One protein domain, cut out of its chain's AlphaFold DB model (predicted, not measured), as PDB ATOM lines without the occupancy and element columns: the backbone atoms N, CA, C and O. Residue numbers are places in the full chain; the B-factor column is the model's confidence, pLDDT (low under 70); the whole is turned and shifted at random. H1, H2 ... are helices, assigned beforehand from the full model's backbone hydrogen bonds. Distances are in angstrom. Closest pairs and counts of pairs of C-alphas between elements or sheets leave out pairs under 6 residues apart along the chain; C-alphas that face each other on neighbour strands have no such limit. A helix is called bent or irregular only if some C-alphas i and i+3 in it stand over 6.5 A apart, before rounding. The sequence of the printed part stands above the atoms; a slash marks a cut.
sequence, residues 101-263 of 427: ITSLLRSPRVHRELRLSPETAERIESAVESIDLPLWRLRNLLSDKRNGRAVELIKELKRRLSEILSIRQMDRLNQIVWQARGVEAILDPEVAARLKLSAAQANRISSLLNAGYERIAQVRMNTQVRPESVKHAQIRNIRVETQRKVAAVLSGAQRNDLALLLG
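What this domain is: This is residues 101 to 263 of the 427 residues of the protein "Redoxin domain-containing protein" of Phycisphaerales bacterium (UniProt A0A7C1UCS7). Two helical hairpins, H3b with H4 and H7 with H8, stand apart from each other and are joined through the kinked helix H5, which runs alongside H4 at a shallow tilt of 20 degrees and, with its last residues 183 to 187, meets the side of the pair H7 and H8 about perpendicular to both. H9 packs on H5 and H6 packs on H9, H2 packs on the first part of H5, and the short H1 sits among H3a, H4 and H5. The printed part has 163 residues with nine named helices, H1 to H9 in order, and no named strand; the class is all helix. It is compact, with a radius of gyration of the C-alphas of 17.7 A and spans of 49 by 41 by 30 A.

Where its parts are: H1, residues 101 to 104, begins at C-alpha 101 (-14.293, 0.554, 15.501), and H2 holds 108 to 114. H3, residues 118 to 140, was assigned as one helix by its hydrogen bonds but is bent, with C-alphas 130 and 133 7.5 A apart; its arms are H3a, 118 to 130, 18.6 A long, and H3b, 133 to 140, irregular with C-alphas 137 and 140 7.2 A apart. H4, 143 to 164, is 30.5 A long and only just irregular, with C-alphas 145 and 148 6.9 A apart. H5, 167 to 187, is 22.7 A long and irregular, with C-alphas 180 and 183 9.2 A apart and a kink of 111 degrees near residue 181. H6 holds 189 to 194, H7 199 to 221, 32.8 A long, H8 228 to 247, 28.5 A long, and H9 252 to 262, ending at C-alpha 262 (-17.643, -2.721, 1.424).

How they stand to each other: H5 is the hub, touching H2, H7, H8 and H9. Its residues 169 to 173 only just touch H2, with 3 pairs of C-alphas within 8 A, closest at Gln 169 and Leu 114, 5.6 A. H5 and H9 touch at a steep tilt of 45 degrees, the closest C-alphas being Gln 175 and Leu 262, 4.8 A. H5 touches H7 with residues 184 to 187 alone, closest C-alphas Leu 187 and Ala 202, 6.8 A. H7 and H8 form a hairpin at a shallow tilt of 9 degrees, opposite ways, with C-alphas of Ile 205 and Val 246 5.5 A apart at the closest. H3b and H4 form the other, at a shallow tilt of 22 degrees, closest C-alphas Leu 138 and Arg 146, 5.7 A. H4 and H7 are apart. Each O i to N i+4 pair is within hydrogen-bond range in H2, H3a, H6, H7, H8 and H9, against 15 of 18 in H4, 12 of 17 in H5 and 1 of 4 in H3b, where 3 of 5 O i to N i+3 pairs are; H1 is too short for such a pair.

The domain as a whole: The C-alphas farthest apart, Ser 166 and Gln 224, are 51.2 A from each other. The printed part has no cut; the link H7 to H8 is short, and the others are tight. Residues 140 to 145, of which 143 to 145 belong to H4, stand free. The mean pLDDT of the printed part is 91.6, with residue 226 alone under 70.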
ATOM      1  N   ILE A 101     -15.744   0.487  15.731       92.06
ATOM      2  CA  ILE A 101     -14.293   0.554  15.501       92.06
ATOM      3  C   ILE A 101     -13.472   0.142  16.733       92.06
ATOM      4  O   ILE A 101     -12.443  -0.498  16.558       92.06
ATOM      5  N   THR A 102     -13.920   0.453  17.955       91.75
ATOM      6  CA  THR A 102     -13.148   0.168  19.176       91.75
ATOM      7  C   THR A 102     -13.136  -1.326  19.491       91.75
ATOM      8  O   THR A 102     -12.103  -1.870  19.863       91.75
ATOM      9  N   SER A 103     -14.253  -2.022  19.266       91.88
ATOM     10  CA  SER A 103     -14.336  -3.485  19.394       91.88
ATOM     11  C   SER A 103     -13.631  -4.201  18.234       91.88
ATOM     12  O   SER A 103     -12.923  -5.184  18.434       91.88
ATOM     13  N   LEU A 104     -13.770  -3.690  17.006       94.31
ATOM     14  CA  LEU A 104     -13.110  -4.259  15.827       94.31
ATOM     15  C   LEU A 104     -11.587  -4.223  15.954       94.31
ATOM     16  O   LEU A 104     -10.933  -5.213  15.647       94.31
ATOM     17  N   LEU A 105     -11.028  -3.111  16.426       94.88
ATOM     18  CA  LEU A 105      -9.583  -2.948  16.595       94.88
ATOM     19  C   LEU A 105      -8.988  -3.810  17.708       94.88
ATOM     20  O   LEU A 105      -7.773  -3.948  17.743       94.88
ATOM     21  N   ARG A 106      -9.816  -4.420  18.559       92.00
ATOM     22  CA  ARG A 106      -9.394  -5.397  19.572       92.00
ATOM     23  C   ARG A 106      -9.510  -6.836  19.114       92.00
ATOM     24  O   ARG A 106      -8.940  -7.722  19.727       92.00
ATOM     25  N   SER A 107     -10.240  -7.085  18.031       92.31
ATOM     26  CA  SER A 107     -10.515  -8.444  17.596       92.31
ATOM     27  C   SER A 107      -9.288  -9.087  16.939       92.31
ATOM     28  O   SER A 107      -8.860  -8.621  15.872       92.31
ATOM     29  N   PRO A 108      -8.828 -10.259  17.421       91.81
ATOM     30  CA  PRO A 108      -7.775 -11.023  16.750       91.81
ATOM     31  C   PRO A 108      -8.134 -11.379  15.299       91.81
ATOM     32  O   PRO A 108      -7.270 -11.502  14.427       91.81
ATOM     33  N   ARG A 109      -9.432 -11.531  14.992       92.62
ATOM     34  CA  ARG A 109      -9.911 -11.791  13.627       92.62
ATOM     35  C   ARG A 109      -9.643 -10.612  12.694       92.62
ATOM     36  O   ARG A 109      -9.281 -10.841  11.535       92.62
ATOM     37  N   VAL A 110      -9.831  -9.390  13.185       95.31
ATOM     38  CA  VAL A 110      -9.562  -8.150  12.447       95.31
ATOM     39  C   VAL A 110      -8.059  -7.912  12.358       95.31
ATOM     40  O   VAL A 110      -7.582  -7.570  11.281       95.31
ATOM     41  N   HIS A 111      -7.288  -8.198  13.411       96.00
ATOM     42  CA  HIS A 111      -5.821  -8.132  13.356       96.00
ATOM     43  C   HIS A 111      -5.247  -9.022  12.252       96.00
ATOM     44  O   HIS A 111      -4.434  -8.560  11.453       96.00
ATOM     45  N   ARG A 112      -5.730 -10.268  12.134       95.44
ATOM     46  CA  ARG A 112      -5.350 -11.181  11.038       95.44
ATOM     47  C   ARG A 112      -5.763 -10.656   9.666       95.44
ATOM     48  O   ARG A 112      -5.012 -10.791   8.704       95.44
ATOM     49  N   GLU A 113      -6.945 -10.054   9.567       95.69
ATOM     50  CA  GLU A 113      -7.434  -9.465   8.317       95.69
ATOM     51  C   GLU A 113      -6.569  -8.277   7.864       95.69
ATOM     52  O   GLU A 113      -6.299  -8.131   6.671       95.69
ATOM     53  N   LEU A 114      -6.107  -7.464   8.815       97.38
ATOM     54  CA  LEU A 114      -5.229  -6.315   8.590       97.38
ATOM     55  C   LEU A 114      -3.737  -6.685   8.570       97.38
ATOM     56  O   LEU A 114      -2.908  -5.829   8.260       97.38
ATOM     57  N   ARG A 115      -3.390  -7.947   8.859       97.12
ATOM     58  CA  ARG A 115      -2.012  -8.460   8.940       97.12
ATOM     59  C   ARG A 115      -1.137  -7.624   9.882       97.12
ATOM     60  O   ARG A 115      -0.058  -7.180   9.501       97.12
ATOM     61  N   LEU A 116      -1.645  -7.352  11.080       96.94
ATOM     62  CA  LEU A 116      -0.926  -6.566  12.083       96.94
ATOM     63  C   LEU A 116       0.179  -7.397  12.744       96.94
ATOM     64  O   LEU A 116      -0.026  -8.580  13.017       96.94
ATOM     65  N   SER A 117       1.320  -6.764  13.029       96.25
ATOM     66  CA  SER A 117       2.300  -7.313  13.972       96.25
ATOM     67  C   SER A 117       1.821  -7.100  15.418       96.25
ATOM     68  O   SER A 117       1.001  -6.198  15.639       96.25
ATOM     69  N   PRO A 118       2.328  -7.863  16.402       95.38
ATOM     70  CA  PRO A 118       2.018  -7.642  17.818       95.38
ATOM     71  C   PRO A 118       2.284  -6.199  18.271       95.38
ATOM     72  O   PRO A 118       1.414  -5.565  18.858       95.38
ATOM     73  N   GLU A 119       3.415  -5.617  17.873       96.25
ATOM     74  CA  GLU A 119       3.796  -4.243  18.233       96.25
ATOM     75  C   GLU A 119       2.843  -3.214  17.609       96.25
ATOM     76  O   GLU A 119       2.514  -2.183  18.199       96.25
ATOM     77  N   THR A 120       2.365  -3.486  16.391       96.94
ATOM     78  CA  THR A 120       1.361  -2.638  15.738       96.94
ATOM     79  C   THR A 120       0.017  -2.745  16.454       96.94
ATOM     80  O   THR A 120      -0.651  -1.729  16.641       96.94
ATOM     81  N   ALA A 121      -0.381  -3.950  16.870       95.88
ATOM     82  CA  ALA A 121      -1.615  -4.174  17.616       95.88
ATOM     83  C   ALA A 121      -1.593  -3.464  18.983       95.88
ATOM     84  O   ALA A 121      -2.576  -2.817  19.332       95.88
ATOM     85  N   GLU A 122      -0.467  -3.475  19.700       95.25
ATOM     86  CA  GLU A 122      -0.296  -2.727  20.956       95.25
ATOM     87  C   GLU A 122      -0.410  -1.208  20.759       95.25
ATOM     88  O   GLU A 122      -1.110  -0.523  21.508       95.25
ATOM     89  N   ARG A 123       0.220  -0.662  19.709       97.19
ATOM     90  CA  ARG A 123       0.089   0.766  19.360       97.19
ATOM     91  C   ARG A 123      -1.360   1.141  19.045       97.19
ATOM     92  O   ARG A 123      -1.806   2.229  19.413       97.19
ATOM     93  N   ILE A 124      -2.092   0.258  18.366       96.94
ATOM     94  CA  ILE A 124      -3.524   0.435  18.107       96.94
ATOM     95  C   ILE A 124      -4.312   0.406  19.412       96.94
ATOM     96  O   ILE A 124      -5.129   1.300  19.612       96.94
ATOM     97  N   GLU A 125      -4.066  -0.561  20.300       93.88
ATOM     98  CA  GLU A 125      -4.768  -0.632  21.585       93.88
ATOM     99  C   GLU A 125      -4.551   0.649  22.392       93.88
ATOM    100  O   GLU A 125      -5.520   1.249  22.845       93.88
ATOM    101  N   SER A 126      -3.318   1.159  22.457       94.44
ATOM    102  CA  SER A 126      -3.019   2.442  23.107       94.44
ATOM    103  C   SER A 126      -3.798   3.615  22.487       94.44
ATOM    104  O   SER A 126      -4.332   4.474  23.197       94.44
ATOM    105  N   ALA A 127      -3.930   3.644  21.155       96.06
ATOM    106  CA  ALA A 127      -4.737   4.653  20.473       96.06
ATOM    107  C   ALA A 127      -6.234   4.525  20.809       96.06
ATOM    108  O   ALA A 127      -6.893   5.545  21.028       96.06
ATOM    109  N   VAL A 128      -6.771   3.304  20.888       94.69
ATOM    110  CA  VAL A 128      -8.173   3.052  21.253       94.69
ATOM    111  C   VAL A 128      -8.432   3.411  22.720       94.69
ATOM    112  O   VAL A 128      -9.379   4.151  23.000       94.69
ATOM    113  N   GLU A 129      -7.568   2.992  23.649       91.31
ATOM    114  CA  GLU A 129      -7.663   3.316  25.082       91.31
ATOM    115  C   GLU A 129      -7.729   4.830  25.331       91.31
ATOM    116  O   GLU A 129      -8.467   5.277  26.211       91.31
ATOM    117  N   SER A 130      -7.043   5.635  24.510       91.69
ATOM    118  CA  SER A 130      -7.048   7.099  24.642       91.69
ATOM    119  C   SER A 130      -8.416   7.758  24.413       91.69
ATOM    120  O   SER A 130      -8.646   8.873  24.890       91.69
ATOM    121  N   ILE A 131      -9.336   7.088  23.707       92.25
ATOM    122  CA  ILE A 131     -10.679   7.615  23.421       92.25
ATOM    123  C   ILE A 131     -11.815   6.795  24.038       92.25
ATOM    124  O   ILE A 131     -12.934   7.298  24.126       92.25
ATOM    125  N   ASP A 132     -11.543   5.568  24.473       89.25
ATOM    126  CA  ASP A 132     -12.537   4.589  24.916       89.25
ATOM    127  C   ASP A 132     -13.397   5.109  26.071       89.25
ATOM    128  O   ASP A 132     -14.622   5.189  25.966       89.25
ATOM    129  N   LEU A 133     -12.753   5.523  27.168       89.44
ATOM    130  CA  LEU A 133     -13.461   6.043  28.332       89.44
ATOM    131  C   LEU A 133     -14.146   7.390  28.030       89.44
ATOM    132  O   LEU A 133     -15.337   7.512  28.324       89.44
ATOM    133  N   PRO A 134     -13.484   8.386  27.402       92.94
ATOM    134  CA  PRO A 134     -14.158   9.603  26.951       92.94
ATOM    135  C   PRO A 134     -15.403   9.350  26.094       92.94
ATOM    136  O   PRO A 134     -16.404  10.034  26.290       92.94
ATOM    137  N   LEU A 135     -15.362   8.378  25.177       91.06
ATOM    138  CA  LEU A 135     -16.495   8.017  24.322       91.06
ATOM    139  C   LEU A 135     -17.610   7.371  25.149       91.06
ATOM    140  O   LEU A 135     -18.768   7.776  25.058       91.06
ATOM    141  N   TRP A 136     -17.251   6.414  26.003       89.50
ATOM    142  CA  TRP A 136     -18.164   5.693  26.883       89.50
ATOM    143  C   TRP A 136     -18.935   6.593  27.859       89.50
ATOM    144  O   TRP A 136     -20.111   6.350  28.153       89.50
ATOM    145  N   ARG A 137     -18.308   7.668  28.346       90.81
ATOM    146  CA  ARG A 137     -18.957   8.652  29.230       90.81
ATOM    147  C   ARG A 137     -20.117   9.387  28.560       90.81
ATOM    148  O   ARG A 137     -20.998   9.886  29.253       90.81
ATOM    149  N   LEU A 138     -20.168   9.414  27.228       89.31
ATOM    150  CA  LEU A 138     -21.244  10.075  26.494       89.31
ATOM    151  C   LEU A 138     -22.510   9.215  26.356       89.31
ATOM    152  O   LEU A 138     -23.510   9.702  25.831       89.31
ATOM    153  N   ARG A 139     -22.491   7.945  26.791       87.44
ATOM    154  CA  ARG A 139     -23.580   6.976  26.556       87.44
ATOM    155  C   ARG A 139     -24.940   7.408  27.118       87.44
ATOM    156  O   ARG A 139     -25.960   7.025  26.569       87.44
ATOM    157  N   ASN A 140     -24.938   8.207  28.185       81.81
ATOM    158  CA  ASN A 140     -26.153   8.660  28.873       81.81
ATOM    159  C   ASN A 140     -26.614  10.055  28.409       81.81
ATOM    160  O   ASN A 140     -27.576  10.600  28.942       81.81
ATOM    161  N   LEU A 141     -25.908  10.668  27.452       82.88
ATOM    162  CA  LEU A 141     -26.290  11.956  26.881       82.88
ATOM    163  C   LEU A 141     -27.255  11.751  25.712       82.88
ATOM    164  O   LEU A 141     -27.074  10.846  24.896       82.88
ATOM    165  N   LEU A 142     -28.225  12.662  25.595       77.69
ATOM    166  CA  LEU A 142     -29.067  12.773  24.405       77.69
ATOM    167  C   LEU A 142     -28.200  12.955  23.150       77.69
ATOM    168  O   LEU A 142     -27.095  13.502  23.207       77.69
ATOM    169  N   SER A 143     -28.696  12.475  22.011       73.25
ATOM    170  CA  SER A 143     -27.933  12.405  20.761       73.25
ATOM    171  C   SER A 143     -27.404  13.771  20.303       73.25
ATOM    172  O   SER A 143     -26.242  13.865  19.912       73.25
ATOM    173  N   ASP A 144     -28.188  14.836  20.435       76.25
ATOM    174  CA  ASP A 144     -27.804  16.223  20.134       76.25
ATOM    175  C   ASP A 144     -26.614  16.714  20.980       76.25
ATOM    176  O   ASP A 144     -25.717  17.385  20.469       76.25
ATOM    177  N   LYS A 145     -26.556  16.313  22.255       81.75
ATOM    178  CA  LYS A 145     -25.465  16.645  23.189       81.75
ATOM    179  C   LYS A 145     -24.259  15.707  23.064       81.75
ATOM    180  O   LYS A 145     -23.135  16.100  23.368       81.75
ATOM    181  N   ARG A 146     -24.474  14.467  22.622       84.69
ATOM    182  CA  ARG A 146     -23.445  13.425  22.476       84.69
ATOM    183  C   ARG A 146     -22.665  13.533  21.172       84.69
ATOM    184  O   ARG A 146     -21.439  13.404  21.168       84.69
ATOM    185  N   ASN A 147     -23.378  13.683  20.058       83.81
ATOM    186  CA  ASN A 147     -22.855  13.361  18.731       83.81
ATOM    187  C   ASN A 147     -21.647  14.226  18.360       83.81
ATOM    188  O   ASN A 147     -20.676  13.691  17.833       83.81
ATOM    189  N   GLY A 148     -21.660  15.523  18.688       87.38
ATOM    190  CA  GLY A 148     -20.534  16.419  18.409       87.38
ATOM    191  C   GLY A 148     -19.229  15.927  19.039       87.38
ATOM    192  O   GLY A 148     -18.234  15.731  18.343       87.38
ATOM    193  N   ARG A 149     -19.242  15.624  20.343       91.31
ATOM    194  CA  ARG A 149     -18.047  15.118  21.033       91.31
ATOM    195  C   ARG A 149     -17.635  13.730  20.538       91.31
ATOM    196  O   ARG A 149     -16.442  13.480  20.385       91.31
ATOM    197  N   ALA A 150     -18.598  12.852  20.261       89.69
ATOM    198  CA  ALA A 150     -18.321  11.519  19.733       89.69
ATOM    199  C   ALA A 150     -17.650  11.576  18.346       89.69
ATOM    200  O   ALA A 150     -16.693  10.843  18.106       89.69
ATOM    201  N   VAL A 151     -18.089  12.481  17.456       88.69
ATOM    202  CA  VAL A 151     -17.466  12.703  16.136       88.69
ATOM    203  C   VAL A 151     -15.994  13.062  16.305       88.69
ATOM    204  O   VAL A 151     -15.145  12.469  15.642       88.69
ATOM    205  N   GLU A 152     -15.687  14.008  17.192       92.06
ATOM    206  CA  GLU A 152     -14.313  14.475  17.390       92.06
ATOM    207  C   GLU A 152     -13.403  13.389  17.974       92.06
ATOM    208  O   GLU A 152     -12.278  13.226  17.512       92.06
ATOM    209  N   LEU A 153     -13.902  12.572  18.908       94.62
ATOM    210  CA  LEU A 153     -13.149  11.424  19.428       94.62
ATOM    211  C   LEU A 153     -12.845  10.389  18.334       94.62
ATOM    212  O   LEU A 153     -11.720   9.900  18.238       94.62
ATOM    213  N   ILE A 154     -13.817  10.076  17.472       92.12
ATOM    214  CA  ILE A 154     -13.616   9.124  16.370       92.12
ATOM    215  C   ILE A 154     -12.679   9.690  15.297       92.12
ATOM    216  O   ILE A 154     -11.867   8.941  14.750       92.12
ATOM    217  N   LYS A 155     -12.751  10.993  15.000       92.81
ATOM    218  CA  LYS A 155     -11.790  11.661  14.107       92.81
ATOM    219  C   LYS A 155     -10.372  11.584  14.665       92.81
ATOM    220  O   LYS A 155      -9.463  11.227  13.921       92.81
ATOM    221  N   GLU A 156     -10.195  11.857  15.955       95.69
ATOM    222  CA  GLU A 156      -8.890  11.772  16.613       95.69
ATOM    223  C   GLU A 156      -8.329  10.345  16.578       95.69
ATOM    224  O   GLU A 156      -7.170  10.152  16.209       95.69
ATOM    225  N   LEU A 157      -9.154   9.329  16.857       96.12
ATOM    226  CA  LEU A 157      -8.734   7.934  16.708       96.12
ATOM    227  C   LEU A 157      -8.322   7.629  15.261       96.12
ATOM    228  O   LEU A 157      -7.249   7.078  15.038       96.12
ATOM    229  N   LYS A 158      -9.125   8.015  14.262       95.19
ATOM    230  CA  LYS A 158      -8.780   7.798  12.845       95.19
ATOM    231  C   LYS A 158      -7.472   8.485  12.445       95.19
ATOM    232  O   LYS A 158      -6.702   7.900  11.688       95.19
ATOM    233  N   ARG A 159      -7.205   9.686  12.965       96.44
ATOM    234  CA  ARG A 159      -5.949  10.413  12.749       96.44
ATOM    235  C   ARG A 159      -4.760   9.623  13.303       96.44
ATOM    236  O   ARG A 159      -3.836   9.337  12.550       96.44
ATOM    237  N   ARG A 160      -4.820   9.174  14.561       97.50
ATOM    238  CA  ARG A 160      -3.772   8.328  15.170       97.50
ATOM    239  C   ARG A 160      -3.566   7.017  14.418       97.50
ATOM    240  O   ARG A 160      -2.439   6.614  14.169       97.50
ATOM    241  N   LEU A 161      -4.650   6.366  14.002       97.81
ATOM    242  CA  LEU A 161      -4.566   5.132  13.221       97.81
ATOM    243  C   LEU A 161      -3.864   5.346  11.878       97.81
ATOM    244  O   LEU A 161      -3.154   4.448  11.444       97.81
ATOM    245  N   SER A 162      -3.992   6.519  11.248       96.88
ATOM    246  CA  SER A 162      -3.276   6.821   9.999       96.88
ATOM    247  C   SER A 162      -1.755   6.968  10.167       96.88
ATOM    248  O   SER A 162      -1.022   6.828   9.195       96.88
ATOM    249  N   GLU A 163      -1.275   7.190  11.395       97.38
ATOM    250  CA  GLU A 163       0.156   7.210  11.744       97.38
ATOM    251  C   GLU A 163       0.695   5.802  12.077       97.38
ATOM    252  O   GLU A 163       1.906   5.578  12.150       97.38
ATOM    253  N   ILE A 164      -0.202   4.838  12.317       97.94
ATOM    254  CA  ILE A 164       0.130   3.460  12.707       97.94
ATOM    255  C   ILE A 164      -0.044   2.494  11.528       97.94
ATOM    256  O   ILE A 164       0.782   1.605  11.331       97.94
ATOM    257  N   LEU A 165      -1.119   2.655  10.758       98.12
ATOM    258  CA  LEU A 165      -1.530   1.763   9.681       98.12
ATOM    259  C   LEU A 165      -1.078   2.287   8.318       98.12
ATOM    260  O   LEU A 165      -1.172   3.475   8.021       98.12
ATOM    261  N   SER A 166      -0.688   1.371   7.431       98.06
ATOM    262  CA  SER A 166      -0.534   1.700   6.010       98.06
ATOM    263  C   SER A 166      -1.871   2.101   5.379       98.06
ATOM    264  O   SER A 166      -2.940   1.685   5.833       98.06
ATOM    265  N   ILE A 167      -1.819   2.817   4.251       97.06
ATOM    266  CA  ILE A 167      -3.013   3.209   3.477       97.06
ATOM    267  C   ILE A 167      -3.902   1.989   3.175       97.06
ATOM    268  O   ILE A 167      -5.103   2.021   3.418       97.06
ATOM    269  N   ARG A 168      -3.306   0.862   2.752       97.31
ATOM    270  CA  ARG A 168      -4.052  -0.376   2.451       97.31
ATOM    271  C   ARG A 168      -4.748  -0.966   3.680       97.31
ATOM    272  O   ARG A 168      -5.854  -1.490   3.564       97.31
ATOM    273  N   GLN A 169      -4.104  -0.914   4.846       98.06
ATOM    274  CA  GLN A 169      -4.702  -1.382   6.099       98.06
ATOM    275  C   GLN A 169      -5.825  -0.453   6.554       98.06
ATOM    276  O   GLN A 169      -6.869  -0.940   6.979       98.06
ATOM    277  N   MET A 170      -5.647   0.861   6.420       97.44
ATOM    278  CA  MET A 170      -6.677   1.843   6.751       97.44
ATOM    279  C   MET A 170      -7.909   1.698   5.846       97.44
ATOM    280  O   MET A 170      -9.036   1.668   6.342       97.44
ATOM    281  N   ASP A 171      -7.712   1.500   4.541       96.12
ATOM    282  CA  ASP A 171      -8.797   1.214   3.595       96.12
ATOM    283  C   ASP A 171      -9.547  -0.064   3.979       96.12
ATOM    284  O   ASP A 171     -10.782  -0.085   4.033       96.12
ATOM    285  N   ARG A 172      -8.812  -1.135   4.309       97.56
ATOM    286  CA  ARG A 172      -9.429  -2.393   4.736       97.56
ATOM    287  C   ARG A 172     -10.157  -2.253   6.073       97.56
ATOM    288  O   ARG A 172     -11.228  -2.831   6.239       97.56
ATOM    289  N   LEU A 173      -9.632  -1.469   7.011       97.19
ATOM    290  CA  LEU A 173     -10.310  -1.172   8.269       97.19
ATOM    291  C   LEU A 173     -11.621  -0.416   8.023       97.19
ATOM    292  O   LEU A 173     -12.646  -0.804   8.578       97.19
ATOM    293  N   ASN A 174     -11.625   0.610   7.167       95.38
ATOM    294  CA  ASN A 174     -12.843   1.350   6.821       95.38
ATOM    295  C   ASN A 174     -13.908   0.425   6.209       95.38
ATOM    296  O   ASN A 174     -15.061   0.463   6.635       95.38
ATOM    297  N   GLN A 175     -13.512  -0.478   5.307       96.25
ATOM    298  CA  GLN A 175     -14.391  -1.521   4.763       96.25
ATOM    299  C   GLN A 175     -15.026  -2.381   5.862       96.25
ATOM    300  O   GLN A 175     -16.237  -2.595   5.862       96.25
ATOM    301  N   ILE A 176     -14.221  -2.858   6.816       96.12
ATOM    302  CA  ILE A 176     -14.693  -3.682   7.936       96.12
ATOM    303  C   ILE A 176     -15.633  -2.880   8.848       96.12
ATOM    304  O   ILE A 176     -16.668  -3.397   9.263       96.12
ATOM    305  N   VAL A 177     -15.324  -1.609   9.128       94.00
ATOM    306  CA  VAL A 177     -16.176  -0.717   9.933       94.00
ATOM    307  C   VAL A 177     -17.517  -0.470   9.245       94.00
ATOM    308  O   VAL A 177     -18.556  -0.528   9.903       94.00
ATOM    309  N   TRP A 178     -17.531  -0.223   7.934       93.31
ATOM    310  CA  TRP A 178     -18.776  -0.075   7.179       93.31
ATOM    311  C   TRP A 178     -19.574  -1.375   7.142       93.31
ATOM    312  O   TRP A 178     -20.791  -1.340   7.315       93.31
ATOM    313  N   GLN A 179     -18.900  -2.521   6.996       93.56
ATOM    314  CA  GLN A 179     -19.554  -3.818   7.133       93.56
ATOM    315  C   GLN A 179     -20.174  -3.968   8.520       93.56
ATOM    316  O   GLN A 179     -21.343  -4.301   8.574       93.56
ATOM    317  N   ALA A 180     -19.475  -3.650   9.614       90.56
ATOM    318  CA  ALA A 180     -20.006  -3.764  10.977       90.56
ATOM    319  C   ALA A 180     -21.179  -2.811  11.271       90.56
ATOM    320  O   ALA A 180     -22.095  -3.173  12.003       90.56
ATOM    321  N   ARG A 181     -21.176  -1.609  10.680       87.62
ATOM    322  CA  ARG A 181     -22.277  -0.631  10.787       87.62
ATOM    323  C   ARG A 181     -23.503  -1.004   9.946       87.62
ATOM    324  O   ARG A 181     -24.582  -0.449  10.143       87.62
ATOM    325  N   GLY A 182     -23.359  -1.912   8.982       88.75
ATOM    326  CA  GLY A 182     -24.465  -2.351   8.141       88.75
ATOM    327  C   GLY A 182     -25.084  -1.229   7.312       88.75
ATOM    328  O   GLY A 182     -24.391  -0.448   6.669       88.75
ATOM    329  N   VAL A 183     -26.417  -1.149   7.304       89.06
ATOM    330  CA  VAL A 183     -27.147  -0.170   6.475       89.06
ATOM    331  C   VAL A 183     -26.942   1.281   6.900       89.06
ATOM    332  O   VAL A 183     -27.117   2.180   6.084       89.06
ATOM    333  N   GLU A 184     -26.503   1.527   8.132       87.44
ATOM    334  CA  GLU A 184     -26.147   2.872   8.591       87.44
ATOM    335  C   GLU A 184     -24.891   3.409   7.897       87.44
ATOM    336  O   GLU A 184     -24.710   4.624   7.789       87.44
ATOM    337  N   ALA A 185     -24.025   2.519   7.394       89.94
ATOM    338  CA  ALA A 185     -22.835   2.913   6.649       89.94
ATOM    339  C   ALA A 185     -23.181   3.643   5.345       89.94
ATOM    340  O   ALA A 185     -22.382   4.446   4.887       89.94
ATOM    341  N   ILE A 186     -24.378   3.438   4.779       93.31
ATOM    342  CA  ILE A 186     -24.824   4.122   3.553       93.31
ATOM    343  C   ILE A 186     -24.868   5.644   3.745       93.31
ATOM    344  O   ILE A 186     -24.627   6.390   2.801       93.31
ATOM    345  N   LEU A 187     -25.149   6.104   4.969       90.69
ATOM    346  CA  LEU A 187     -25.179   7.526   5.304       90.69
ATOM    347  C   LEU A 187     -23.814   8.082   5.722       90.69
ATOM    348  O   LEU A 187     -23.739   9.272   6.017       90.69
ATOM    349  N   ASP A 188     -22.749   7.273   5.769       88.81
ATOM    350  CA  ASP A 188     -21.368   7.742   5.957       88.81
ATOM    351  C   ASP A 188     -20.957   8.679   4.801       88.81
ATOM    352  O   ASP A 188     -21.396   8.436   3.682       88.81
ATOM    353  N   PRO A 189     -20.191   9.779   4.996       87.69
ATOM    354  CA  PRO A 189     -20.104  10.824   3.981       87.69
ATOM    355  C   PRO A 189     -19.301  10.325   2.780       87.69
ATOM    356  O   PRO A 189     -19.637  10.643   1.646       87.69
ATOM    357  N   GLU A 190     -18.287   9.494   3.030       89.50
ATOM    358  CA  GLU A 190     -17.489   8.865   1.990       89.50
ATOM    359  C   GLU A 190     -18.324   7.855   1.196       89.50
ATOM    360  O   GLU A 190     -18.319   7.883  -0.035       89.50
ATOM    361  N   VAL A 191     -19.103   7.011   1.880       93.44
ATOM    362  CA  VAL A 191     -19.980   6.033   1.222       93.44
ATOM    363  C   VAL A 191     -21.069   6.744   0.419       93.44
ATOM    364  O   VAL A 191     -21.224   6.472  -0.768       93.44
ATOM    365  N   ALA A 192     -21.779   7.700   1.019       94.56
ATOM    366  CA  ALA A 192     -22.839   8.463   0.365       94.56
ATOM    367  C   ALA A 192     -22.330   9.222  -0.872       94.56
ATOM    368  O   ALA A 192     -22.995   9.208  -1.910       94.56
ATOM    369  N   ALA A 193     -21.140   9.833  -0.789       93.25
ATOM    370  CA  ALA A 193     -20.514  10.520  -1.914       93.25
ATOM    371  C   ALA A 193     -20.178   9.554  -3.056       93.25
ATOM    372  O   ALA A 193     -20.509   9.827  -4.211       93.25
ATOM    373  N   ARG A 194     -19.582   8.395  -2.749       94.25
ATOM    374  CA  ARG A 194     -19.249   7.386  -3.768       94.25
ATOM    375  C   ARG A 194     -20.490   6.741  -4.391       94.25
ATOM    376  O   ARG A 194     -20.484   6.475  -5.587       94.25
ATOM    377  N   LEU A 195     -21.566   6.569  -3.623       95.81
ATOM    378  CA  LEU A 195     -22.870   6.114  -4.124       95.81
ATOM    379  C   LEU A 195     -23.652   7.199  -4.881       95.81
ATOM    380  O   LEU A 195     -24.728   6.906  -5.413       95.81
ATOM    381  N   LYS A 196     -23.153   8.444  -4.898       96.38
ATOM    382  CA  LYS A 196     -23.837   9.616  -5.465       96.38
ATOM    383  C   LYS A 196     -25.283   9.708  -4.967       96.38
ATOM    384  O   LYS A 196     -26.220   9.860  -5.750       96.38
ATOM    385  N   LEU A 197     -25.464   9.519  -3.662       95.38
ATOM    386  CA  LEU A 197     -26.781   9.439  -3.043       95.38
ATOM    387  C   LEU A 197     -27.514  10.778  -3.200       95.38
ATOM    388  O   LEU A 197     -26.986  11.821  -2.815       95.38
ATOM    389  N   SER A 198     -28.731  10.767  -3.751       95.81
ATOM    390  CA  SER A 198     -29.514  12.003  -3.852       95.81
ATOM    391  C   SER A 198     -30.007  12.449  -2.473       95.81
ATOM    392  O   SER A 198     -30.220  11.622  -1.582       95.81
ATOM    393  N   ALA A 199     -30.267  13.749  -2.301       93.31
ATOM    394  CA  ALA A 199     -30.833  14.274  -1.055       93.31
ATOM    395  C   ALA A 199     -32.147  13.561  -0.678       93.31
ATOM    396  O   ALA A 199     -32.366  13.218   0.482       93.31
ATOM    397  N   ALA A 200     -32.991  13.253  -1.671       95.69
ATOM    398  CA  ALA A 200     -34.231  12.507  -1.468       95.69
ATOM    399  C   ALA A 200     -33.979  11.076  -0.960       95.69
ATOM    400  O   ALA A 200     -34.627  10.639  -0.007       95.69
ATOM    401  N   GLN A 201     -33.015  10.353  -1.548       96.94
ATOM    402  CA  GLN A 201     -32.642   9.014  -1.082       96.94
ATOM    403  C   GLN A 201     -32.087   9.061   0.340       96.94
ATOM    404  O   GLN A 201     -32.499   8.276   1.193       96.94
ATOM    405  N   ALA A 202     -31.187  10.000   0.613       93.94
ATOM    406  CA  ALA A 202     -30.533  10.112   1.904       93.94
ATOM    407  C   ALA A 202     -31.521  10.473   3.028       93.94
ATOM    408  O   ALA A 202     -31.512   9.843   4.089       93.94
ATOM    409  N   ASN A 203     -32.455  11.394   2.763       92.75
ATOM    410  CA  ASN A 203     -33.552  11.722   3.677       92.75
ATOM    411  C   ASN A 203     -34.479  10.522   3.911       92.75
ATOM    412  O   ASN A 203     -34.855  10.236   5.050       92.75
ATOM    413  N   ARG A 204     -34.813   9.768   2.853       96.19
ATOM    414  CA  ARG A 204     -35.647   8.566   2.979       96.19
ATOM    415  C   ARG A 204     -34.971   7.485   3.819       96.19
ATOM    416  O   ARG A 204     -35.628   6.894   4.672       96.19
ATOM    417  N   ILE A 205     -33.679   7.242   3.605       94.19
ATOM    418  CA  ILE A 205     -32.897   6.271   4.382       94.19
ATOM    419  C   ILE A 205     -32.845   6.686   5.852       94.19
ATOM    420  O   ILE A 205     -33.128   5.861   6.716       94.19
ATOM    421  N   SER A 206     -32.567   7.958   6.147       89.62
ATOM    422  CA  SER A 206     -32.567   8.435   7.533       89.62
ATOM    423  C   SER A 206     -33.923   8.275   8.211       89.62
ATOM    424  O   SER A 206     -33.968   7.850   9.360       89.62
ATOM    425  N   SER A 207     -35.021   8.586   7.520       91.25
ATOM    426  CA  SER A 207     -36.370   8.408   8.064       91.25
ATOM    427  C   SER A 207     -36.659   6.938   8.394       91.25
ATOM    428  O   SER A 207     -37.209   6.644   9.453       91.25
ATOM    429  N   LEU A 208     -36.239   6.006   7.530       94.12
ATOM    430  CA  LEU A 208     -36.389   4.568   7.772       94.12
ATOM    431  C   LEU A 208     -35.563   4.084   8.970       94.12
ATOM    432  O   LEU A 208     -36.055   3.264   9.745       94.12
ATOM    433  N   LEU A 209     -34.333   4.579   9.122       88.75
ATOM    434  CA  LEU A 209     -33.481   4.260  10.269       88.75
ATOM    435  C   LEU A 209     -34.095   4.789  11.571       88.75
ATOM    436  O   LEU A 209     -34.263   4.011  12.506       88.75
ATOM    437  N   ASN A 210     -34.526   6.054  11.597       85.12
ATOM    438  CA  ASN A 210     -35.161   6.673  12.767       85.12
ATOM    439  C   ASN A 210     -36.427   5.923  13.198       85.12
ATOM    440  O   ASN A 210     -36.549   5.553  14.362       85.12
ATOM    441  N   ALA A 211     -37.310   5.589  12.252       88.38
ATOM    442  CA  ALA A 211     -38.495   4.781  12.541       88.38
ATOM    443  C   ALA A 211     -38.136   3.380  13.079       88.38
ATOM    444  O   ALA A 211     -38.847   2.814  13.909       88.38
ATOM    445  N   GLY A 212     -37.028   2.796  12.610       87.94
ATOM    446  CA  GLY A 212     -36.476   1.560  13.160       87.94
ATOM    447  C   GLY A 212     -36.035   1.715  14.617       87.94
ATOM    448  O   GLY A 212     -36.414   0.892  15.451       87.94
ATOM    449  N   TYR A 213     -35.280   2.771  14.935       84.56
ATOM    450  CA  TYR A 213     -34.823   3.057  16.298       84.56
ATOM    451  C   TYR A 213     -35.979   3.329  17.259       84.56
ATOM    452  O   TYR A 213     -35.983   2.783  18.359       84.56
ATOM    453  N   GLU A 214     -36.991   4.093  16.847       84.12
ATOM    454  CA  GLU A 214     -38.181   4.364  17.664       84.12
ATOM    455  C   GLU A 214     -38.917   3.071  18.036       84.12
ATOM    456  O   GLU A 214     -39.262   2.855  19.197       84.12
ATOM    457  N   ARG A 215     -39.088   2.150  17.077       91.06
ATOM    458  CA  ARG A 215     -39.686   0.829  17.339       91.06
ATOM    459  C   ARG A 215     -38.833  -0.011  18.289       91.06
ATOM    460  O   ARG A 215     -39.376  -0.712  19.139       91.06
ATOM    461  N   ILE A 216     -37.507   0.043  18.157       85.50
ATOM    462  CA  ILE A 216     -36.584  -0.642  19.075       85.50
ATOM    463  C   ILE A 216     -36.710  -0.061  20.489       85.50
ATOM    464  O   ILE A 216     -36.817  -0.827  21.446       85.50
ATOM    465  N   ALA A 217     -36.754   1.266  20.625       80.00
ATOM    466  CA  ALA A 217     -36.936   1.940  21.908       80.00
ATOM    467  C   ALA A 217     -38.267   1.543  22.571       80.00
ATOM    468  O   ALA A 217     -38.284   1.203  23.753       80.00
ATOM    469  N   GLN A 218     -39.358   1.469  21.802       85.62
ATOM    470  CA  GLN A 218     -40.656   0.984  22.288       85.62
ATOM    471  C   GLN A 218     -40.587  -0.460  22.801       85.62
ATOM    472  O   GLN A 218     -41.127  -0.755  23.864       85.62
ATOM    473  N   VAL A 219     -39.905  -1.361  22.083       87.06
ATOM    474  CA  VAL A 219     -39.713  -2.752  22.537       87.06
ATOM    475  C   VAL A 219     -38.929  -2.801  23.849       87.06
ATOM    476  O   VAL A 219     -39.312  -3.543  24.752       87.06
ATOM    477  N   ARG A 220     -37.869  -1.996  23.991       80.00
ATOM    478  CA  ARG A 220     -37.071  -1.924  25.229       80.00
ATOM    479  C   ARG A 220     -37.904  -1.459  26.419       80.00
ATOM    480  O   ARG A 220     -37.872  -2.091  27.473       80.00
ATOM    481  N   MET A 221     -38.679  -0.395  26.218       78.88
ATOM    482  CA  MET A 221     -39.545   0.206  27.236       78.88
ATOM    483  C   MET A 221     -40.787  -0.636  27.556       78.88
ATOM    484  O   MET A 221     -41.486  -0.354  28.526       78.88
ATOM    485  N   ASN A 222     -41.080  -1.675  26.770       82.19
ATOM    486  CA  ASN A 222     -42.245  -2.517  26.992       82.19
ATOM    487  C   ASN A 222     -42.047  -3.430  28.215       82.19
ATOM    488  O   ASN A 222     -41.378  -4.462  28.145       82.19
ATOM    489  N   THR A 223     -42.680  -3.079  29.332       76.44
ATOM    490  CA  THR A 223     -42.654  -3.860  30.581       76.44
ATOM    491  C   THR A 223     -43.564  -5.094  30.555       76.44
ATOM    492  O   THR A 223     -43.457  -5.957  31.425       76.44
ATOM    493  N   GLN A 224     -44.445  -5.225  29.557       80.50
ATOM    494  CA  GLN A 224     -45.352  -6.372  29.422       80.50
ATOM    495  C   GLN A 224     -44.661  -7.598  28.807       80.50
ATOM    496  O   GLN A 224     -45.079  -8.730  29.056       80.50
ATOM    497  N   VAL A 225     -43.588  -7.404  28.033       77.44
ATOM    498  CA  VAL A 225     -42.779  -8.500  27.476       77.44
ATOM    499  C   VAL A 225     -41.706  -8.877  28.491       77.44
ATOM    500  O   VAL A 225     -40.763  -8.125  28.709       77.44
ATOM    501  N   ARG A 226     -41.867 -10.033  29.139       69.12
ATOM    502  CA  ARG A 226     -41.075 -10.382  30.332       69.12
ATOM    503  C   ARG A 226     -39.737 -11.080  30.073       69.12
ATOM    504  O   ARG A 226     -38.834 -10.836  30.861       69.12
ATOM    505  N   PRO A 227     -39.557 -11.925  29.037       82.88
ATOM    506  CA  PRO A 227     -38.221 -12.414  28.719       82.88
ATOM    507  C   PRO A 227     -37.453 -11.370  27.898       82.88
ATOM    508  O   PRO A 227     -37.852 -11.072  26.766       82.88
ATOM    509  N   GLU A 228     -36.318 -10.877  28.397       81.12
ATOM    510  CA  GLU A 228     -35.415 -10.010  27.622       81.12
ATOM    511  C   GLU A 228     -34.974 -10.695  26.310       81.12
ATOM    512  O   GLU A 228     -34.810 -10.052  25.274       81.12
ATOM    513  N   SER A 229     -34.894 -12.031  26.285       81.56
ATOM    514  CA  SER A 229     -34.629 -12.802  25.060       81.56
ATOM    515  C   SER A 229     -35.682 -12.598  23.958       81.56
ATOM    516  O   SER A 229     -35.338 -12.583  22.771       81.56
ATOM    517  N   VAL A 230     -36.951 -12.394  24.326       87.25
ATOM    518  CA  VAL A 230     -38.038 -12.108  23.377       87.25
ATOM    519  C   VAL A 230     -37.911 -10.685  22.843       87.25
ATOM    520  O   VAL A 230     -38.017 -10.491  21.631       87.25
ATOM    521  N   LYS A 231     -37.606  -9.703  23.702       86.00
ATOM    522  CA  LYS A 231     -37.322  -8.328  23.259       86.00
ATOM    523  C   LYS A 231     -36.146  -8.297  22.287       86.00
ATOM    524  O   LYS A 231     -36.259  -7.711  21.213       86.00
ATOM    525  N   HIS A 232     -35.059  -9.007  22.587       84.69
ATOM    526  CA  HIS A 232     -33.927  -9.145  21.668       84.69
ATOM    527  C   HIS A 232     -34.346  -9.751  20.321       84.69
ATOM    528  O   HIS A 232     -33.952  -9.246  19.270       84.69
ATOM    529  N   ALA A 233     -35.190 -10.787  20.313       88.38
ATOM    530  CA  ALA A 233     -35.707 -11.359  19.071       88.38
ATOM    531  C   ALA A 233     -36.557 -10.359  18.263       88.38
ATOM    532  O   ALA A 233     -36.392 -10.262  17.045       88.38
ATOM    533  N   GLN A 234     -37.417  -9.580  18.923       91.75
ATOM    534  CA  GLN A 234     -38.210  -8.523  18.287       91.75
ATOM    535  C   GLN A 234     -37.320  -7.420  17.698       91.75
ATOM    536  O   GLN A 234     -37.504  -7.043  16.541       91.75
ATOM    537  N   ILE A 235     -36.313  -6.962  18.448       88.19
ATOM    538  CA  ILE A 235     -35.325  -5.974  17.992       88.19
ATOM    539  C   ILE A 235     -34.596  -6.483  16.746       88.19
ATOM    540  O   ILE A 235     -34.521  -5.767  15.746       88.19
ATOM    541  N   ARG A 236     -34.132  -7.741  16.744       89.81
ATOM    542  CA  ARG A 236     -33.506  -8.354  15.558       89.81
ATOM    543  C   ARG A 236     -34.421  -8.323  14.339       89.81
ATOM    544  O   ARG A 236     -33.971  -7.965  13.252       89.81
ATOM    545  N   ASN A 237     -35.699  -8.657  14.511       93.31
ATOM    546  CA  ASN A 237     -36.673  -8.633  13.420       93.31
ATOM    547  C   ASN A 237     -36.882  -7.212  12.876       93.31
ATOM    548  O   ASN A 237     -36.869  -7.029  11.657       93.31
ATOM    549  N   ILE A 238     -36.995  -6.210  13.757       91.50
ATOM    550  CA  ILE A 238     -37.087  -4.796  13.362       91.50
ATOM    551  C   ILE A 238     -35.860  -4.397  12.540       91.50
ATOM    552  O   ILE A 238     -36.008  -3.807  11.473       91.50
ATOM    553  N   ARG A 239     -34.650  -4.766  12.973       88.38
ATOM    554  CA  ARG A 239     -33.422  -4.446  12.229       88.38
ATOM    555  C   ARG A 239     -33.388  -5.096  10.849       88.38
ATOM    556  O   ARG A 239     -33.073  -4.416   9.876       88.38
ATOM    557  N   VAL A 240     -33.749  -6.377  10.740       91.56
ATOM    558  CA  VAL A 240     -33.821  -7.083   9.446       91.56
ATOM    559  C   VAL A 240     -34.829  -6.410   8.513       91.56
ATOM    560  O   VAL A 240     -34.555  -6.237   7.323       91.56
ATOM    561  N   GLU A 241     -35.984  -6.006   9.037       95.56
ATOM    562  CA  GLU A 241     -37.004  -5.286   8.279       95.56
ATOM    563  C   GLU A 241     -36.500  -3.910   7.813       95.56
ATOM    564  O   GLU A 241     -36.576  -3.597   6.621       95.56
ATOM    565  N   THR A 242     -35.929  -3.111   8.718       91.94
ATOM    566  CA  THR A 242     -35.346  -1.795   8.419       91.94
ATOM    567  C   THR A 242     -34.249  -1.909   7.369       91.94
ATOM    568  O   THR A 242     -34.251  -1.166   6.389       91.94
ATOM    569  N   GLN A 243     -33.364  -2.897   7.500       92.88
ATOM    570  CA  GLN A 243     -32.311  -3.170   6.530       92.88
ATOM    571  C   GLN A 243     -32.870  -3.470   5.134       92.88
ATOM    572  O   GLN A 243     -32.357  -2.943   4.146       92.88
ATOM    573  N   ARG A 244     -33.930  -4.284   5.032       94.50
ATOM    574  CA  ARG A 244     -34.595  -4.559   3.747       94.50
ATOM    575  C   ARG A 244     -35.183  -3.287   3.138       94.50
ATOM    576  O   ARG A 244     -34.991  -3.052   1.947       94.50
ATOM    577  N   LYS A 245     -35.852  -2.456   3.946       97.12
ATOM    578  CA  LYS A 245     -36.443  -1.188   3.489       97.12
ATOM    579  C   LYS A 245     -35.378  -0.198   3.017       97.12
ATOM    580  O   LYS A 245     -35.546   0.391   1.957       97.12
ATOM    581  N   VAL A 246     -34.276  -0.048   3.754       94.75
ATOM    582  CA  VAL A 246     -33.160   0.834   3.369       94.75
ATOM    583  C   VAL A 246     -32.508   0.357   2.073       94.75
ATOM    584  O   VAL A 246     -32.305   1.152   1.159       94.75
ATOM    585  N   ALA A 247     -32.243  -0.945   1.943       93.12
ATOM    586  CA  ALA A 247     -31.654  -1.503   0.728       93.12
ATOM    587  C   ALA A 247     -32.537  -1.301  -0.518       93.12
ATOM    588  O   ALA A 247     -32.006  -1.203  -1.623       93.12
ATOM    589  N   ALA A 248     -33.863  -1.220  -0.354       96.62
ATOM    590  CA  ALA A 248     -34.805  -0.963  -1.442       96.62
ATOM    591  C   ALA A 248     -34.803   0.496  -1.940       96.62
ATOM    592  O   ALA A 248     -35.327   0.760  -3.017       96.62
ATOM    593  N   VAL A 249     -34.210   1.439  -1.194       98.00
ATOM    594  CA  VAL A 249     -34.061   2.844  -1.628       98.00
ATOM    595  C   VAL A 249     -32.943   3.007  -2.666       98.00
ATOM    596  O   VAL A 249     -32.950   3.958  -3.450       98.00
ATOM    597  N   LEU A 250     -31.969   2.094  -2.674       97.19
ATOM    598  CA  LEU A 250     -30.825   2.136  -3.580       97.19
ATOM    599  C   LEU A 250     -31.165   1.528  -4.946       97.19
ATOM    600  O   LEU A 250     -31.820   0.486  -5.040       97.19
ATOM    601  N   SER A 251     -30.644   2.134  -6.015       97.75
ATOM    602  CA  SER A 251     -30.732   1.573  -7.365       97.75
ATOM    603  C   SER A 251     -29.933   0.265  -7.496       97.75
ATOM    604  O   SER A 251     -29.149  -0.114  -6.622       97.75
ATOM    605  N   GLY A 252     -30.117  -0.465  -8.603       96.38
ATOM    606  CA  GLY A 252     -29.286  -1.637  -8.913       96.38
ATOM    607  C   GLY A 252     -27.792  -1.296  -8.966       96.38
ATOM    608  O   GLY A 252     -26.994  -1.970  -8.320       96.38
ATOM    609  N   ALA A 253     -27.439  -0.201  -9.648       97.12
ATOM    610  CA  ALA A 253     -26.063   0.286  -9.740       97.12
ATOM    611  C   ALA A 253     -25.490   0.655  -8.363       97.12
ATOM    612  O   ALA A 253     -24.445   0.143  -7.985       97.12
ATOM    613  N   GLN A 254     -26.230   1.419  -7.552       97.75
ATOM    614  CA  GLN A 254     -25.787   1.798  -6.204       97.75
ATOM    615  C   GLN A 254     -25.583   0.589  -5.282       97.75
ATOM    616  O   GLN A 254     -24.691   0.598  -4.441       97.75
ATOM    617  N   ARG A 255     -26.390  -0.471  -5.419       95.88
ATOM    618  CA  ARG A 255     -26.184  -1.709  -4.648       95.88
ATOM    619  C   ARG A 255     -24.912  -2.447  -5.067       95.88
ATOM    620  O   ARG A 255     -24.242  -3.001  -4.198       95.88
ATOM    621  N   ASN A 256     -24.579  -2.435  -6.356       94.56
ATOM    622  CA  ASN A 256     -23.326  -3.001  -6.857       94.56
ATOM    623  C   ASN A 256     -22.125  -2.174  -6.383       94.56
ATOM    624  O   ASN A 256     -21.174  -2.742  -5.846       94.56
ATOM    625  N   ASP A 257     -22.208  -0.847  -6.483       95.56
ATOM    626  CA  ASP A 257     -21.171   0.062  -5.991       95.56
ATOM    627  C   ASP A 257     -20.957  -0.123  -4.488       95.56
ATOM    628  O   ASP A 257     -19.827  -0.289  -4.041       95.56
ATOM    629  N   LEU A 258     -22.033  -0.208  -3.699       95.12
ATOM    630  CA  LEU A 258     -21.942  -0.476  -2.264       95.12
ATOM    631  C   LEU A 258     -21.217  -1.799  -1.979       95.12
ATOM    632  O   LEU A 258     -20.382  -1.847  -1.081       95.12
ATOM    633  N   ALA A 259     -21.498  -2.865  -2.732       93.31
ATOM    634  CA  ALA A 259     -20.810  -4.144  -2.555       93.31
ATOM    635  C   ALA A 259     -19.299  -4.031  -2.828       93.31
ATOM    636  O   ALA A 259     -18.503  -4.589  -2.073       93.31
ATOM    637  N   LEU A 260     -18.897  -3.268  -3.851       94.12
ATOM    638  CA  LEU A 260     -17.487  -2.989  -4.141       94.12
ATOM    639  C   LEU A 260     -16.836  -2.146  -3.035       94.12
ATOM    640  O   LEU A 260     -15.721  -2.448  -2.610       94.12
ATOM    641  N   LEU A 261     -17.542  -1.131  -2.529       94.31
ATOM    642  CA  LEU A 261     -17.061  -0.257  -1.456       94.31
ATOM    643  C   LEU A 261     -16.868  -0.984  -0.132       94.31
ATOM    644  O   LEU A 261     -15.898  -0.711   0.566       94.31
ATOM    645  N   LEU A 262     -17.766  -1.908   0.215       93.62
ATOM    646  CA  LEU A 262     -17.643  -2.721   1.424       93.62
ATOM    647  C   LEU A 262     -16.499  -3.738   1.326       93.62
ATOM    648  O   LEU A 262     -16.030  -4.231   2.352       93.62
ATOM    649  N   GLY A 263     -16.026  -4.044   0.117       94.44
ATOM    650  CA  GLY A 263     -14.959  -5.005  -0.121       94.44
ATOM    651  C   GLY A 263     -15.340  -6.436   0.265       94.44
ATOM    652  O   GLY A 263     -16.510  -6.797   0.403       94.44
TER     653      GLY A 263